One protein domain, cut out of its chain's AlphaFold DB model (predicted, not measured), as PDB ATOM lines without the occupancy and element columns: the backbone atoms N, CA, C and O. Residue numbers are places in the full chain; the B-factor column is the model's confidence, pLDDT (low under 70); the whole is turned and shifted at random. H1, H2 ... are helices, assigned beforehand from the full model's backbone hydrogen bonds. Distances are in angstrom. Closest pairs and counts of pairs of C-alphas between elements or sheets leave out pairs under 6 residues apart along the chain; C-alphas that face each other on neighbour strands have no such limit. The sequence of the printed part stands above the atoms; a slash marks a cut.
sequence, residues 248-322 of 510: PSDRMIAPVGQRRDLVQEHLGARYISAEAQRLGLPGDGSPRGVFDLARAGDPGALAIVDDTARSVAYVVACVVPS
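Overview. This is residues 248 to 322 of the 510 residues of the protein "ROK family transcriptional regulator" of Streptomyces sp. T1317-0309 (UniProt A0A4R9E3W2). Picture one long helix, H4, with three shorter helices packed along part of its length: H3 crosses it near its beginning, at residues 300 to 305, H2 runs back along it at a shallow tilt over residues 300 to 308, and tiny H1 packs on residues 307 to 315. The last residues, 316 to 322, stick out free at the other end, and a loop of residues 248 to 262 lies at the H1 end, far from H3. The printed part has 75 residues with four named helices, in the order H1, H2, H3, H4, and no named strand; its class is all helix. It is only just loose, close to compact, with a radius of gyration of the C-alphas of 13.7 A, and flat in outline, spanning 37 by 32 by 17 A.

Arrangement. Start at the hub, H4, residues 299 to 319, which touches the three other helices. Going along from the first residue, look at H1, residues 263 to 266: it touches residues 307 to 315 of H4 alone, and the closest C-alphas, those of His 266 and Thr 308, are 6.5 A apart. Next comes H2, residues 268 to 278, close to H1 but not clearly touching it; the closest C-alphas, those of Glu 265 and Tyr 271, are 6.3 A apart. H2 touches residues 300 to 308 of H4 alone, at a shallow tilt of 31 degrees, opposite ways; the closest C-alphas, those of Ile 272 and Ile 304, are 6.5 A apart. H3, residues 287 to 295, touches residues 300 to 305 of H4 alone, with the closest C-alphas, those of Ala 294 and Leu 302, 4.7 A apart. H3 also touches H2, closest at the C-alphas of Ala 269 and Pro 287, 5.6 A. H3 is about perpendicular to H4 and to H2, only just, at 71 degrees in each case. H1 and H3 are apart. In H2, H3 and H4 every O i to N i+4 pair is within hydrogen-bond range; H1 is too short for such a pair.

Along the chain. Find C-alpha 263 at (6.530, 18.011, 31.812), where H1 begins; it ends at residue 266. H2 then runs 15.7 A from residue 268 to 278, and H3 runs 12.4 A from residue 287 to 295. Find C-alpha 299 at (16.194, -2.224, 37.318); from there H4 runs 30.6 A to C-alpha 319 at (6.607, 26.350, 42.340).

Size, cuts and confidence. The two C-alphas farthest apart, those of Gly 257 and Ala 296, are 42.0 A apart. The printed part has no cut. The links from H1 to H2 and from H3 to H4 are tight, and the link from H2 to H3 is short, with 8 residues. Mean pLDDT of the printed part is 86.3; look for low values, under 70, at residues 252 to 259 and 321 to 322.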
ATOM      1  N   PRO A 248       7.666  23.562  30.435       86.62
ATOM      2  CA  PRO A 248       8.721  22.909  29.667       86.62
ATOM      3  C   PRO A 248       9.311  21.754  30.472       86.62
ATOM      4  O   PRO A 248       9.527  21.913  31.670       86.62
ATOM      5  N   SER A 249       9.573  20.614  29.833       83.69
ATOM      6  CA  SER A 249      10.168  19.480  30.542       83.69
ATOM      7  C   SER A 249      11.564  19.818  31.081       83.69
ATOM      8  O   SER A 249      12.274  20.690  30.567       83.69
ATOM      9  N   ASP A 250      11.983  19.075  32.104       78.19
ATOM     10  CA  ASP A 250      13.325  19.138  32.682       78.19
ATOM     11  C   ASP A 250      14.423  18.647  31.720       78.19
ATOM     12  O   ASP A 250      15.614  18.789  31.994       78.19
ATOM     13  N   ARG A 251      14.031  18.119  30.558       76.44
ATOM     14  CA  ARG A 251      14.895  17.495  29.551       76.44
ATOM     15  C   ARG A 251      15.125  18.402  28.352       76.44
ATOM     16  O   ARG A 251      15.151  17.905  27.237       76.44
ATOM     17  N   MET A 252      15.257  19.718  28.563       61.75
ATOM     18  CA  MET A 252      15.367  20.750  27.515       61.75
ATOM     19  C   MET A 252      16.458  20.471  26.456       61.75
ATOM     20  O   MET A 252      17.525  21.081  26.454       61.75
ATOM     21  N   ILE A 253      16.161  19.586  25.509       56.31
ATOM     22  CA  ILE A 253      16.963  19.249  24.339       56.31
ATOM     23  C   ILE A 253      15.980  19.082  23.177       56.31
ATOM     24  O   ILE A 253      15.752  17.993  22.667       56.31
ATOM     25  N   ALA A 254      15.368  20.189  22.764       57.44
ATOM     26  CA  ALA A 254      14.747  20.276  21.450       57.44
ATOM     27  C   ALA A 254      15.582  21.257  20.613       57.44
ATOM     28  O   ALA A 254      15.824  22.381  21.077       57.44
ATOM     29  N   PRO A 255      16.046  20.869  19.410       62.12
ATOM     30  CA  PRO A 255      16.638  21.792  18.451       62.12
ATOM     31  C   PRO A 255      15.764  23.036  18.248       62.12
ATOM     32  O   PRO A 255      14.535  22.983  18.354       62.12
ATOM     33  N   VAL A 256      16.393  24.169  17.925       61.78
ATOM     34  CA  VAL A 256      15.671  25.411  17.605       61.78
ATOM     35  C   VAL A 256      14.661  25.133  16.484       61.78
ATOM     36  O   VAL A 256      15.034  24.651  15.420       61.78
ATOM     37  N   GLY A 257      13.383  25.433  16.733       64.25
ATOM     38  CA  GLY A 257      12.290  25.213  15.778       64.25
ATOM     39  C   GLY A 257      11.489  23.922  15.981       64.25
ATOM     40  O   GLY A 257      10.480  23.744  15.305       64.25
ATOM     41  N   GLN A 258      11.875  23.052  16.921       66.50
ATOM     42  CA  GLN A 258      11.062  21.901  17.323       66.50
ATOM     43  C   GLN A 258      10.229  22.201  18.576       66.50
ATOM     44  O   GLN A 258      10.594  23.034  19.413       66.50
ATOM     45  N   ARG A 259       9.077  21.526  18.690       67.19
ATOM     46  CA  ARG A 259       8.226  21.591  19.882       67.19
ATOM     47  C   ARG A 259       9.041  21.083  21.069       67.19
ATOM     48  O   ARG A 259       9.584  19.989  21.012       67.19
ATOM     49  N   ARG A 260       9.138  21.897  22.121       72.00
ATOM     50  CA  ARG A 260       9.706  21.455  23.395       72.00
ATOM     51  C   ARG A 260       8.720  20.520  24.067       72.00
ATOM     52  O   ARG A 260       7.529  20.841  24.117       72.00
ATOM     53  N   ASP A 261       9.237  19.426  24.598       80.50
ATOM     54  CA  ASP A 261       8.430  18.502  25.372       80.50
ATOM     55  C   ASP A 261       7.879  19.192  26.614       80.50
ATOM     56  O   ASP A 261       8.495  20.093  27.202       80.50
ATOM     57  N   LEU A 262       6.694  18.752  27.006       87.75
ATOM     58  CA  LEU A 262       6.041  19.219  28.216       87.75
ATOM     59  C   LEU A 262       6.362  18.273  29.370       87.75
ATOM     60  O   LEU A 262       6.589  17.078  29.183       87.75
ATOM     61  N   VAL A 263       6.342  18.799  30.588       88.50
ATOM     62  CA  VAL A 263       6.530  18.011  31.812       88.50
ATOM     63  C   VAL A 263       5.574  16.812  31.871       88.50
ATOM     64  O   VAL A 263       5.984  15.704  32.201       88.50
ATOM     65  N   GLN A 264       4.302  17.007  31.510       86.56
ATOM     66  CA  GLN A 264       3.289  15.942  31.542       86.56
ATOM     67  C   GLN A 264       3.551  14.777  30.580       86.56
ATOM     68  O   GLN A 264       2.960  13.716  30.745       86.56
ATOM     69  N   GLU A 265       4.415  14.954  29.577       87.25
ATOM     70  CA  GLU A 265       4.789  13.882  28.642       87.25
ATOM     71  C   GLU A 265       5.758  12.879  29.287       87.25
ATOM     72  O   GLU A 265       5.932  11.775  28.780       87.25
ATOM     73  N   HIS A 266       6.316  13.241  30.443       86.62
ATOM     74  CA  HIS A 266       7.300  12.485  31.214       86.62
ATOM     75  C   HIS A 266       6.790  12.108  32.615       86.62
ATOM     76  O   HIS A 266       7.564  11.780  33.510       86.62
ATOM     77  N   LEU A 267       5.475  12.207  32.836       87.38
ATOM     78  CA  LEU A 267       4.841  12.006  34.135       87.38
ATOM     79  C   LEU A 267       3.503  11.275  34.020       87.38
ATOM     80  O   LEU A 267       2.856  11.234  32.973       87.38
ATOM     81  N   GLY A 268       3.052  10.753  35.158       86.69
ATOM     82  CA  GLY A 268       1.730  10.160  35.300       86.69
ATOM     83  C   GLY A 268       1.596   8.786  34.645       86.69
ATOM     84  O   GLY A 268       2.533   8.213  34.088       86.69
ATOM     85  N   ALA A 269       0.389   8.234  34.735       87.56
ATOM     86  CA  ALA A 269       0.111   6.857  34.348       87.56
ATOM     87  C   ALA A 269       0.429   6.560  32.876       87.56
ATOM     88  O   ALA A 269       0.883   5.459  32.565       87.56
ATOM     89  N   ARG A 270       0.188   7.519  31.971       87.06
ATOM     90  CA  ARG A 270       0.409   7.329  30.529       87.06
ATOM     91  C   ARG A 270       1.887   7.146  30.205       87.06
ATOM     92  O   ARG A 270       2.220   6.199  29.500       87.06
ATOM     93  N   TYR A 271       2.739   8.009  30.755       90.38
ATOM     94  CA  TYR A 271       4.186   7.922  30.582       90.38
ATOM     95  C   TYR A 271       4.731   6.602  31.142       90.38
ATOM     96  O   TYR A 271       5.347   5.835  30.409       90.38
ATOM     97  N   ILE A 272       4.399   6.290  32.401       92.88
ATOM     98  CA  ILE A 272       4.866   5.069  33.078       92.88
ATOM     99  C   ILE A 272       4.486   3.815  32.279       92.88
ATOM    100  O   ILE A 272       5.312   2.924  32.095       92.88
ATOM    101  N   SER A 273       3.247   3.753  31.779       93.00
ATOM    102  CA  SER A 273       2.773   2.581  31.033       93.00
ATOM    103  C   SER A 273       3.441   2.455  29.663       93.00
ATOM    104  O   SER A 273       3.821   1.357  29.260       93.00
ATOM    105  N   ALA A 274       3.599   3.570  28.943       92.00
ATOM    106  CA  ALA A 274       4.259   3.580  27.640       92.00
ATOM    107  C   ALA A 274       5.732   3.162  27.755       92.00
ATOM    108  O   ALA A 274       6.218   2.370  26.950       92.00
ATOM    109  N   GLU A 275       6.422   3.640  28.788       93.81
ATOM    110  CA  GLU A 275       7.827   3.327  29.015       93.81
ATOM    111  C   GLU A 275       8.034   1.871  29.457       93.81
ATOM    112  O   GLU A 275       8.941   1.197  28.970       93.81
ATOM    113  N   ALA A 276       7.136   1.335  30.291       95.19
ATOM    114  CA  ALA A 276       7.152  -0.078  30.663       95.19
ATOM    115  C   ALA A 276       6.991  -0.999  29.447       95.19
ATOM    116  O   ALA A 276       7.709  -1.990  29.321       95.19
ATOM    117  N   GLN A 277       6.091  -0.643  28.524       94.69
ATOM    118  CA  GLN A 277       5.917  -1.362  27.261       94.69
ATOM    119  C   GLN A 277       7.154  -1.239  26.367       94.69
ATOM    120  O   GLN A 277       7.607  -2.237  25.810       94.69
ATOM    121  N   ARG A 278       7.734  -0.037  26.260       94.25
ATOM    122  CA  ARG A 278       8.946   0.220  25.468       94.25
ATOM    123  C   ARG A 278      10.144  -0.601  25.953       94.25
ATOM    124  O   ARG A 278      10.934  -1.062  25.134       94.25
ATOM    125  N   LEU A 279      10.273  -0.776  27.267       93.94
ATOM    126  CA  LEU A 279      11.327  -1.575  27.898       93.94
ATOM    127  C   LEU A 279      10.998  -3.075  27.969       93.94
ATOM    128  O   LEU A 279      11.856  -3.857  28.370       93.94
ATOM    129  N   GLY A 280       9.787  -3.486  27.579       94.25
ATOM    130  CA  GLY A 280       9.360  -4.884  27.624       94.25
ATOM    131  C   GLY A 280       9.270  -5.444  29.044       94.25
ATOM    132  O   GLY A 280       9.567  -6.621  29.252       94.25
ATOM    133  N   LEU A 281       8.897  -4.612  30.025       93.94
ATOM    134  CA  LEU A 281       8.751  -5.058  31.410       93.94
ATOM    135  C   LEU A 281       7.653  -6.130  31.532       93.94
ATOM    136  O   LEU A 281       6.632  -6.050  30.843       93.94
ATOM    137  N   PRO A 282       7.831  -7.129  32.413       87.88
ATOM    138  CA  PRO A 282       6.840  -8.182  32.600       87.88
ATOM    139  C   PRO A 282       5.524  -7.634  33.177       87.88
ATOM    140  O   PRO A 282       5.508  -6.680  33.951       87.88
ATOM    141  N   GLY A 283       4.402  -8.281  32.849       87.62
ATOM    142  CA  GLY A 283       3.079  -7.937  33.380       87.62
ATOM    143  C   GLY A 283       2.203  -7.141  32.410       87.62
ATOM    144  O   GLY A 283       2.371  -7.211  31.197       87.62
ATOM    145  N   ASP A 284       1.221  -6.417  32.950       86.88
ATOM    146  CA  ASP A 284       0.206  -5.688  32.171       86.88
ATOM    147  C   ASP A 284       0.653  -4.284  31.723       86.88
ATOM    148  O   ASP A 284      -0.117  -3.554  31.096       86.88
ATOM    149  N   GLY A 285       1.885  -3.887  32.063       86.44
ATOM    150  CA  GLY A 285       2.417  -2.549  31.806       86.44
ATOM    151  C   GLY A 285       1.679  -1.439  32.557       86.44
ATOM    152  O   GLY A 285       1.850  -0.269  32.227       86.44
ATOM    153  N   SER A 286       0.836  -1.765  33.543       91.19
ATOM    154  CA  SER A 286       0.127  -0.758  34.326       91.19
ATOM    155  C   SER A 286       1.085  -0.027  35.271       91.19
ATOM    156  O   SER A 286       2.060  -0.617  35.743       91.19
ATOM    157  N   PRO A 287       0.789   1.229  35.665       91.38
ATOM    158  CA  PRO A 287       1.621   1.936  36.634       91.38
ATOM    159  C   PRO A 287       1.754   1.168  37.946       91.38
ATOM    160  O   PRO A 287       2.822   1.143  38.544       91.38
ATOM    161  N   ARG A 288       0.679   0.488  38.372       92.56
ATOM    162  CA  ARG A 288       0.702  -0.369  39.559       92.56
ATOM    163  C   ARG A 288       1.716  -1.502  39.403       92.56
ATOM    164  O   ARG A 288       2.536  -1.670  40.298       92.56
ATOM    165  N   GLY A 289       1.688  -2.211  38.273       93.44
ATOM    166  CA  GLY A 289       2.655  -3.263  37.966       93.44
ATOM    167  C   GLY A 289       4.095  -2.749  37.975       93.44
ATOM    168  O   GLY A 289       4.956  -3.365  38.595       93.44
ATOM    169  N   VAL A 290       4.348  -1.574  37.390       95.25
ATOM    170  CA  VAL A 290       5.679  -0.941  37.410       95.25
ATOM    171  C   VAL A 290       6.132  -0.621  38.837       95.25
ATOM    172  O   VAL A 290       7.252  -0.956  39.208       95.25
ATOM    173  N   PHE A 291       5.275  -0.030  39.676       94.69
ATOM    174  CA  PHE A 291       5.630   0.229  41.076       94.69
ATOM    175  C   PHE A 291       5.879  -1.062  41.868       94.69
ATOM    176  O   PHE A 291       6.760  -1.087  42.727       94.69
ATOM    177  N   ASP A 292       5.123  -2.128  41.603       95.81
ATOM    178  CA  ASP A 292       5.314  -3.425  42.257       95.81
ATOM    179  C   ASP A 292       6.655  -4.064  41.845       95.81
ATOM    180  O   ASP A 292       7.404  -4.520  42.712       95.81
ATOM    181  N   LEU A 293       7.021  -4.000  40.559       96.00
ATOM    182  CA  LEU A 293       8.328  -4.439  40.051       96.00
ATOM    183  C   LEU A 293       9.490  -3.613  40.616       96.00
ATOM    184  O   LEU A 293      10.501  -4.177  41.030       96.00
ATOM    185  N   ALA A 294       9.336  -2.289  40.698       96.50
ATOM    186  CA  ALA A 294      10.350  -1.410  41.276       96.50
ATOM    187  C   ALA A 294      10.610  -1.748  42.755       96.50
ATOM    188  O   ALA A 294      11.759  -1.828  43.182       96.50
ATOM    189  N   ARG A 295       9.555  -2.037  43.537       96.62
ATOM    190  CA  ARG A 295       9.697  -2.512  44.930       96.62
ATOM    191  C   ARG A 295      10.374  -3.879  45.026       96.62
ATOM    192  O   ARG A 295      11.041  -4.142  46.021       96.62
ATOM    193  N   ALA A 296      10.208  -4.730  44.014       96.31
ATOM    194  CA  ALA A 296      10.900  -6.011  43.906       96.31
ATOM    195  C   ALA A 296      12.361  -5.881  43.420       96.31
ATOM    196  O   ALA A 296      13.080  -6.878  43.400       96.31
ATOM    197  N   GLY A 297      12.812  -4.673  43.069       96.38
ATOM    198  CA  GLY A 297      14.184  -4.392  42.651       96.38
ATOM    199  C   GLY A 297      14.444  -4.545  41.150       96.38
ATOM    200  O   GLY A 297      15.608  -4.613  40.758       96.38
ATOM    201  N   ASP A 298      13.404  -4.602  40.310       97.06
ATOM    202  CA  ASP A 298      13.593  -4.630  38.857       97.06
ATOM    203  C   ASP A 298      14.267  -3.326  38.374       97.06
ATOM    204  O   ASP A 298      13.753  -2.232  38.639       97.06
ATOM    205  N   PRO A 299      15.411  -3.405  37.671       96.31
ATOM    206  CA  PRO A 299      16.194  -2.224  37.318       96.31
ATOM    207  C   PRO A 299      15.502  -1.331  36.282       96.31
ATOM    208  O   PRO A 299      15.675  -0.113  36.322       96.31
ATOM    209  N   GLY A 300      14.709  -1.902  35.368       95.38
ATOM    210  CA  GLY A 300      13.965  -1.123  34.379       95.38
ATOM    211  C   GLY A 300      12.809  -0.370  35.031       95.38
ATOM    212  O   GLY A 300      12.639   0.825  34.801       95.38
ATOM    213  N   ALA A 301      12.066  -1.030  35.918       96.06
ATOM    214  CA  ALA A 301      10.997  -0.403  36.684       96.06
ATOM    215  C   ALA A 301      11.518   0.696  37.625       96.06
ATOM    216  O   ALA A 301      10.918   1.770  37.698       96.06
ATOM    217  N   LEU A 302      12.649   0.465  38.306       96.62
ATOM    218  CA  LEU A 302      13.315   1.483  39.125       96.62
ATOM    219  C   LEU A 302      13.703   2.708  38.295       96.62
ATOM    220  O   LEU A 302      13.420   3.828  38.711       96.62
ATOM    221  N   ALA A 303      14.261   2.510  37.097       95.06
ATOM    222  CA  ALA A 303      14.614   3.613  36.207       95.06
ATOM    223  C   ALA A 303      13.390   4.465  35.820       95.06
ATOM    224  O   ALA A 303      13.475   5.691  35.856       95.06
ATOM    225  N   ILE A 304      12.240   3.847  35.519       94.38
ATOM    226  CA  ILE A 304      10.992   4.576  35.216       94.38
ATOM    227  C   ILE A 304      10.528   5.403  36.421       94.38
ATOM    228  O   ILE A 304      10.103   6.554  36.270       94.38
ATOM    229  N   VAL A 305      10.578   4.820  37.622       93.81
ATOM    230  CA  VAL A 305      10.155   5.493  38.857       93.81
ATOM    231  C   VAL A 305      11.077   6.667  39.182       93.81
ATOM    232  O   VAL A 305      10.574   7.752  39.469       93.81
ATOM    233  N   ASP A 306      12.394   6.484  39.085       92.38
ATOM    234  CA  ASP A 306      13.383   7.540  39.321       92.38
ATOM    235  C   ASP A 306      13.234   8.691  38.322       92.38
ATOM    236  O   ASP A 306      13.308   9.867  38.690       92.38
ATOM    237  N   ASP A 307      12.988   8.363  37.055       90.06
ATOM    238  CA  ASP A 307      12.798   9.349  35.998       90.06
ATOM    239  C   ASP A 307      11.497  10.145  36.199       90.06
ATOM    240  O   ASP A 307      11.490  11.376  36.134       90.06
ATOM    241  N   THR A 308      10.412   9.464  36.585       90.88
ATOM    242  CA  THR A 308       9.155  10.115  36.985       90.88
ATOM    243  C   THR A 308       9.376  11.017  38.206       90.88
ATOM    244  O   THR A 308       8.944  12.170  38.221       90.88
ATOM    245  N   ALA A 309      10.074  10.531  39.237       90.50
ATOM    246  CA  ALA A 309      10.344  11.287  40.460       90.50
ATOM    247  C   ALA A 309      11.167  12.555  40.187       90.50
ATOM    248  O   ALA A 309      10.895  13.601  40.781       90.50
ATOM    249  N   ARG A 310      12.120  12.497  39.250       89.75
ATOM    250  CA  ARG A 310      12.889  13.663  38.798       89.75
ATOM    251  C   ARG A 310      11.992  14.734  38.190       89.75
ATOM    252  O   ARG A 310      12.083  15.894  38.594       89.75
ATOM    253  N   SER A 311      11.097  14.361  37.278       89.75
ATOM    254  CA  SER A 311      10.186  15.325  36.658       89.75
ATOM    255  C   SER A 311       9.172  15.894  37.671       89.75
ATOM    256  O   SER A 311       8.829  17.073  37.590       89.75
ATOM    257  N   VAL A 312       8.759  15.130  38.696       90.31
ATOM    258  CA  VAL A 312       7.962  15.664  39.823       90.31
ATOM    259  C   VAL A 312       8.774  16.675  40.633       90.31
ATOM    260  O   VAL A 312       8.284  17.766  40.928       90.31
ATOM    261  N   ALA A 313      10.020  16.342  40.976       89.56
ATOM    262  CA  ALA A 313      10.905  17.223  41.732       89.56
ATOM    263  C   ALA A 313      11.171  18.540  40.987       89.56
ATOM    264  O   ALA A 313      11.176  19.600  41.612       89.56
ATOM    265  N   TYR A 314      11.319  18.493  39.660       89.69
ATOM    266  CA  TYR A 314      11.425  19.684  38.817       89.69
ATOM    267  C   TYR A 314      10.206  20.605  38.969       89.69
ATOM    268  O   TYR A 314      10.366  21.794  39.240       89.69
ATOM    269  N   VAL A 315       8.989  20.058  38.879       89.38
ATOM    270  CA  VAL A 315       7.750  20.836  39.057       89.38
ATOM    271  C   VAL A 315       7.689  21.472  40.436       89.38
ATOM    272  O   VAL A 315       7.405  22.665  40.553       89.38
ATOM    273  N   VAL A 316       7.974  20.695  41.485       88.94
ATOM    274  CA  VAL A 316       7.977  21.204  42.860       88.94
ATOM    275  C   VAL A 316       8.997  22.333  43.005       88.94
ATOM    276  O   VAL A 316       8.664  23.377  43.561       88.94
ATOM    277  N   ALA A 317      10.198  22.189  42.437       88.12
ATOM    278  CA  ALA A 317      11.231  23.224  42.465       88.12
ATOM    279  C   ALA A 317      10.827  24.506  41.710       88.12
ATOM    280  O   ALA A 317      11.209  25.602  42.124       88.12
ATOM    281  N   CYS A 318      10.039  24.399  40.635       86.38
ATOM    282  CA  CYS A 318       9.509  25.561  39.917       86.38
ATOM    283  C   CYS A 318       8.498  26.368  40.744       86.38
ATOM    284  O   CYS A 318       8.419  27.586  40.580       86.38
ATOM    285  N   VAL A 319       7.711  25.708  41.601       83.38
ATOM    286  CA  VAL A 319       6.607  26.350  42.340       83.38
ATOM    287  C   VAL A 319       6.999  26.726  43.768       83.38
ATOM    288  O   VAL A 319       6.522  27.731  44.290       83.38
ATOM    289  N   VAL A 320       7.908  25.970  44.383       77.25
ATOM    290  CA  VAL A 320       8.441  26.221  45.725       77.25
ATOM    291  C   VAL A 320       9.928  26.574  45.613       77.25
ATOM    292  O   VAL A 320      10.790  25.754  45.938       77.25
ATOM    293  N   PRO A 321      10.282  27.786  45.139       59.91
ATOM    294  CA  PRO A 321      11.673  28.197  45.094       59.91
ATOM    295  C   PRO A 321      12.188  28.344  46.527       59.91
ATOM    296  O   PRO A 321      11.810  29.258  47.265       59.91
ATOM    297  N   SER A 322      13.075  27.439  46.937       50.44
ATOM    298  CA  SER A 322      13.762  27.500  48.223       50.44
ATOM    299  C   SER A 322      14.682  28.728  48.261       50.44
ATOM    300  O   SER A 322      15.852  28.662  47.887       50.44
TER     301      SER A 322